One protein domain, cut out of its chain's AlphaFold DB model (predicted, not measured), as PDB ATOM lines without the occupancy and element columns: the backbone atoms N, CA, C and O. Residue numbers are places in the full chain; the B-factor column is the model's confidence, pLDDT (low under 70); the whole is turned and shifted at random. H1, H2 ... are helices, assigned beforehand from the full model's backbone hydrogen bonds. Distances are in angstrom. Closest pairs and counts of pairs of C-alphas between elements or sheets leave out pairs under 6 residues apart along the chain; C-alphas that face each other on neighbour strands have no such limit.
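This is residues 51 to 96 of the 252 residues of an uncharacterized protein of Soboliphyme baturini (UniProt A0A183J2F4). One long helix, H2, makes a rod, with the short helix H1 turned off at a corner by its first end and a tail, residues 89 to 96, hooking back at its other end. The printed part has 46 residues with two named helices, H1 then H2, and no named strand; the class is all helix. It is extended, with a radius of gyration of the C-alphas of 16.8 A and spans of 51 by 20 by 7 A.

H1 is residues 54 to 58, from C-alpha 54 at (171.934, 140.615, 100.467). H2 is residues 62 to 88, 38.4 A from its first C-alpha at (168.987, 125.945, 99.887) to its last at (133.084, 127.318, 113.451).

H1 and H2 are close but not clearly touching; their closest C-alphas, of Ile 58 and Phe 64, are 6.8 A apart. Residues 69 to 81 of H2 stand free. In H1 and H2 every O i to N i+4 pair is within hydrogen-bond range.

The C-alphas farthest apart, of Arg 51 and Pro 90, are 52.4 A apart. The printed part has no cut, and the link from H1 to H2 is tight. Residues 90 to 95 have pLDDT under 70.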
ATOM      1  N   ARG A  51     173.058 146.239  92.433       89.19
ATOM      2  CA  ARG A  51     173.293 145.005  93.180       89.19
ATOM      3  C   ARG A  51     171.979 144.492  93.738       89.19
ATOM      4  O   ARG A  51     171.095 145.285  94.069       89.19
ATOM      5  N   ASN A  52     171.882 143.181  93.894       88.25
ATOM      6  CA  ASN A  52     170.762 142.581  94.602       88.25
ATOM      7  C   ASN A  52     170.844 142.898  96.100       88.25
ATOM      8  O   ASN A  52     171.899 143.263  96.633       88.25
ATOM      9  N   SER A  53     169.707 142.777  96.789       89.00
ATOM     10  CA  SER A  53     169.720 142.816  98.248       89.00
ATOM     11  C   SER A  53     170.453 141.580  98.775       89.00
ATOM     12  O   SER A  53     170.313 140.489  98.220       89.00
ATOM     13  N   LEU A  54     171.208 141.734  99.864       90.19
ATOM     14  CA  LEU A  54     171.934 140.615 100.467       90.19
ATOM     15  C   LEU A  54     170.983 139.464 100.827       90.19
ATOM     16  O   LEU A  54     171.315 138.303 100.623       90.19
ATOM     17  N   LEU A  55     169.777 139.787 101.303       87.69
ATOM     18  CA  LEU A  55     168.761 138.794 101.638       87.69
ATOM     19  C   LEU A  55     168.282 138.018 100.403       87.69
ATOM     20  O   LEU A  55     168.029 136.824 100.503       87.69
ATOM     21  N   THR A  56     168.202 138.670  99.239       89.00
ATOM     22  CA  THR A  56     167.883 138.013  97.961       89.00
ATOM     23  C   THR A  56     168.984 137.050  97.530       89.00
ATOM     24  O   THR A  56     168.692 136.002  96.964       89.00
ATOM     25  N   ASP A  57     170.251 137.384  97.770       91.19
ATOM     26  CA  ASP A  57     171.356 136.486  97.430       91.19
ATOM     27  C   ASP A  57     171.476 135.334  98.435       91.19
ATOM     28  O   ASP A  57     171.648 134.185  98.033       91.19
ATOM     29  N   ILE A  58     171.281 135.606  99.728       90.50
ATOM     30  CA  ILE A  58     171.259 134.583 100.781       90.50
ATOM     31  C   ILE A  58     170.062 133.640 100.608       90.50
ATOM     32  O   ILE A  58     170.210 132.437 100.804       90.50
ATOM     33  N   SER A  59     168.891 134.128 100.184       85.44
ATOM     34  CA  SER A  59     167.710 133.276  99.982       85.44
ATOM     35  C   SER A  59     167.829 132.298  98.816       85.44
ATOM     36  O   SER A  59     167.088 131.311  98.757       85.44
ATOM     37  N   LYS A  60     168.801 132.500  97.918       89.56
ATOM     38  CA  LYS A  60     169.138 131.510  96.889       89.56
ATOM     39  C   LYS A  60     169.733 130.246  97.503       89.56
ATOM     40  O   LYS A  60     169.522 129.175  96.932       89.56
ATOM     41  N   LEU A  61     170.406 130.348  98.655       92.25
ATOM     42  CA  LEU A  61     170.978 129.202  99.360       92.25
ATOM     43  C   LEU A  61     169.864 128.244  99.813       92.25
ATOM     44  O   LEU A  61     168.850 128.691 100.360       92.25
ATOM     45  N   PRO A  62     170.043 126.923  99.632       90.88
ATOM     46  CA  PRO A  62     168.987 125.945  99.887       90.88
ATOM     47  C   PRO A  62     168.525 125.961 101.349       90.88
ATOM     48  O   PRO A  62     167.326 125.958 101.611       90.88
ATOM     49  N   HIS A  63     169.456 126.074 102.301       91.12
ATOM     50  CA  HIS A  63     169.139 126.095 103.732       91.12
ATOM     51  C   HIS A  63     168.268 127.294 104.133       91.12
ATOM     52  O   HIS A  63     167.298 127.128 104.868       91.12
ATOM     53  N   PHE A  64     168.557 128.494 103.620       90.88
ATOM     54  CA  PHE A  64     167.768 129.687 103.947       90.88
ATOM     55  C   PHE A  64     166.390 129.664 103.278       90.88
ATOM     56  O   PHE A  64     165.397 130.071 103.874       90.88
ATOM     57  N   ARG A  65     166.308 129.122 102.060       90.94
ATOM     58  CA  ARG A  65     165.034 128.935 101.358       90.94
ATOM     59  C   ARG A  65     164.078 128.031 102.133       90.94
ATOM     60  O   ARG A  65     162.895 128.342 102.214       90.94
ATOM     61  N   ILE A  66     164.591 126.952 102.730       93.50
ATOM     62  CA  ILE A  66     163.801 126.068 103.600       93.50
ATOM     63  C   ILE A  66     163.232 126.865 104.778       93.50
ATOM     64  O   ILE A  66     162.037 126.781 105.037       93.50
ATOM     65  N   VAL A  67     164.049 127.695 105.435       93.06
ATOM     66  CA  VAL A  67     163.597 128.548 106.546       93.06
ATOM     67  C   VAL A  67     162.494 129.512 106.097       93.06
ATOM     68  O   VAL A  67     161.448 129.567 106.737       93.06
ATOM     69  N   CYS A  68     162.662 130.215 104.971       91.56
ATOM     70  CA  CYS A  68     161.612 131.081 104.419       91.56
ATOM     71  C   CYS A  68     160.312 130.317 104.134       91.56
ATOM     72  O   CYS A  68     159.232 130.812 104.444       91.56
ATOM     73  N   ASN A  69     160.406 129.109 103.572       92.56
ATOM     74  CA  ASN A  69     159.237 128.280 103.286       92.56
ATOM     75  C   ASN A  69     158.541 127.807 104.568       92.56
ATOM     76  O   ASN A  69     157.316 127.797 104.609       92.56
ATOM     77  N   ILE A  70     159.293 127.467 105.620       94.81
ATOM     78  CA  ILE A  70     158.733 127.121 106.936       94.81
ATOM     79  C   ILE A  70     158.001 128.324 107.536       94.81
ATOM     80  O   ILE A  70     156.894 128.161 108.042       94.81
ATOM     81  N   PHE A  71     158.564 129.533 107.435       94.31
ATOM     82  CA  PHE A  71     157.880 130.753 107.874       94.31
ATOM     83  C   PHE A  71     156.566 130.976 107.120       94.31
ATOM     84  O   PHE A  71     155.543 131.227 107.752       94.31
ATOM     85  N   TRP A  72     156.570 130.842 105.792       95.38
ATOM     86  CA  TRP A  72     155.349 130.961 104.990       95.38
ATOM     87  C   TRP A  72     154.319 129.878 105.318       95.38
ATOM     88  O   TRP A  72     153.142 130.193 105.459       95.38
ATOM     89  N   ALA A  73     154.750 128.627 105.490       96.69
ATOM     90  CA  ALA A  73     153.875 127.524 105.871       96.69
ATOM     91  C   ALA A  73     153.280 127.728 107.271       96.69
ATOM     92  O   ALA A  73     152.086 127.521 107.459       96.69
ATOM     93  N   GLY A  74     154.082 128.187 108.237       96.31
ATOM     94  CA  GLY A  74     153.621 128.518 109.584       96.31
ATOM     95  C   GLY A  74     152.627 129.681 109.592       96.31
ATOM     96  O   GLY A  74     151.587 129.590 110.236       96.31
ATOM     97  N   LEU A  75     152.898 130.741 108.823       95.06
ATOM     98  CA  LEU A  75     151.978 131.872 108.669       95.06
ATOM     99  C   LEU A  75     150.661 131.429 108.022       95.06
ATOM    100  O   LEU A  75     149.595 131.794 108.511       95.06
ATOM    101  N   LEU A  76     150.725 130.608 106.970       95.69
ATOM    102  CA  LEU A  76     149.546 130.043 106.316       95.69
ATOM    103  C   LEU A  76     148.746 129.154 107.274       95.69
ATOM    104  O   LEU A  76     147.526 129.268 107.320       95.69
ATOM    105  N   LEU A  77     149.417 128.305 108.055       96.31
ATOM    106  CA  LEU A  77     148.773 127.436 109.037       96.31
ATOM    107  C   LEU A  77     148.037 128.254 110.104       96.31
ATOM    108  O   LEU A  77     146.881 127.961 110.393       96.31
ATOM    109  N   ILE A  78     148.675 129.296 110.652       93.44
ATOM    110  CA  ILE A  78     148.040 130.206 111.616       93.44
ATOM    111  C   ILE A  78     146.843 130.909 110.968       93.44
ATOM    112  O   ILE A  78     145.770 130.932 111.559       93.44
ATOM    113  N   ALA A  79     146.999 131.427 109.747       90.38
ATOM    114  CA  ALA A  79     145.925 132.113 109.035       90.38
ATOM    115  C   ALA A  79     144.718 131.195 108.781       90.38
ATOM    116  O   ALA A  79     143.588 131.579 109.070       90.38
ATOM    117  N   VAL A  80     144.945 129.971 108.293       92.00
ATOM    118  CA  VAL A  80     143.881 128.978 108.083       92.00
ATOM    119  C   VAL A  80     143.234 128.594 109.410       92.00
ATOM    120  O   VAL A  80     142.013 128.546 109.481       92.00
ATOM    121  N   ASN A  81     144.020 128.374 110.468       91.31
ATOM    122  CA  ASN A  81     143.487 128.048 111.789       91.31
ATOM    123  C   ASN A  81     142.588 129.169 112.337       91.31
ATOM    124  O   ASN A  81     141.491 128.891 112.815       91.31
ATOM    125  N   SER A  82     143.004 130.433 112.208       88.19
ATOM    126  CA  SER A  82     142.179 131.587 112.584       88.19
ATOM    127  C   SER A  82     140.881 131.656 111.777       88.19
ATOM    128  O   SER A  82     139.824 131.863 112.358       88.19
ATOM    129  N   ILE A  83     140.935 131.417 110.461       86.75
ATOM    130  CA  ILE A  83     139.736 131.399 109.607       86.75
ATOM    131  C   ILE A  83     138.794 130.257 110.006       86.75
ATOM    132  O   ILE A  83     137.589 130.462 110.092       86.75
ATOM    133  N   VAL A  84     139.323 129.055 110.257       88.81
ATOM    134  CA  VAL A  84     138.519 127.894 110.669       88.81
ATOM    135  C   VAL A  84     137.842 128.156 112.011       88.81
ATOM    136  O   VAL A  84     136.657 127.866 112.145       88.81
ATOM    137  N   HIS A  85     138.557 128.736 112.978       85.62
ATOM    138  CA  HIS A  85     137.981 129.114 114.268       85.62
ATOM    139  C   HIS A  85     136.849 130.139 114.103       85.62
ATOM    140  O   HIS A  85     135.757 129.921 114.622       85.62
ATOM    141  N   ASP A  86     137.074 131.191 113.306       83.94
ATOM    142  CA  ASP A  86     136.057 132.203 112.989       83.94
ATOM    143  C   ASP A  86     134.840 131.600 112.247       83.94
ATOM    144  O   ASP A  86     133.717 132.063 112.420       83.94
ATOM    145  N   CYS A  87     135.027 130.561 111.419       81.19
ATOM    146  CA  CYS A  87     133.936 129.888 110.702       81.19
ATOM    147  C   CYS A  87     133.119 128.918 111.568       81.19
ATOM    148  O   CYS A  87     131.946 128.688 111.272       81.19
ATOM    149  N   LEU A  88     133.739 128.295 112.576       83.75
ATOM    150  CA  LEU A  88     133.084 127.318 113.451       83.75
ATOM    151  C   LEU A  88     132.262 127.981 114.562       83.75
ATOM    152  O   LEU A  88     131.355 127.341 115.092       83.75
ATOM    153  N   GLU A  89     132.532 129.246 114.891       79.38
ATOM    154  CA  GLU A  89     131.686 130.038 115.782       79.38
ATOM    155  C   GLU A  89     130.373 130.439 115.071       79.38
ATOM    156  O   GLU A  89     130.381 131.189 114.086       79.38
ATOM    157  N   PRO A  90     129.205 129.939 115.524       62.88
ATOM    158  CA  PRO A  90     127.941 130.193 114.846       62.88
ATOM    159  C   PRO A  90     127.518 131.656 115.029       62.88
ATOM    160  O   PRO A  90     127.113 132.065 116.115       62.88
ATOM    161  N   GLY A  91     127.562 132.442 113.949       62.38
ATOM    162  CA  GLY A  91     126.961 133.782 113.929       62.38
ATOM    163  C   GLY A  91     127.567 134.802 112.968       62.38
ATOM    164  O   GLY A  91     126.939 135.830 112.720       62.38
ATOM    165  N   SER A  92     128.746 134.560 112.388       57.84
ATOM    166  CA  SER A  92     129.386 135.553 111.520       57.84
ATOM    167  C   SER A  92     130.388 134.917 110.553       57.84
ATOM    168  O   SER A  92     131.536 134.698 110.898       57.84
ATOM    169  N   LEU A  93     130.008 134.739 109.283       59.69
ATOM    170  CA  LEU A  93     130.966 134.488 108.187       59.69
ATOM    171  C   LEU A  93     131.843 135.722 107.866       59.69
ATOM    172  O   LEU A  93     132.492 135.778 106.821       59.69
ATOM    173  N   ARG A  94     131.830 136.757 108.715       66.62
ATOM    174  CA  ARG A  94     132.710 137.916 108.577       66.62
ATOM    175  C   ARG A  94     133.982 137.615 109.352       66.62
ATOM    176  O   ARG A  94     133.926 137.460 110.566       66.62
ATOM    177  N   LEU A  95     135.109 137.587 108.642       69.75
ATOM    178  CA  LEU A  95     136.434 137.624 109.258       69.75
ATOM    179  C   LEU A  95     136.469 138.774 110.271       69.75
ATOM    180  O   LEU A  95     136.154 139.915 109.906       69.75
ATOM    181  N   ASN A  96     136.857 138.490 111.514       71.50
ATOM    182  CA  ASN A  96     136.920 139.476 112.592       71.50
ATOM    183  C   ASN A  96     138.126 140.421 112.406       71.50
ATOM    184  O   ASN A  96     139.075 140.452 113.185       71.50
TER     185      ASN A  96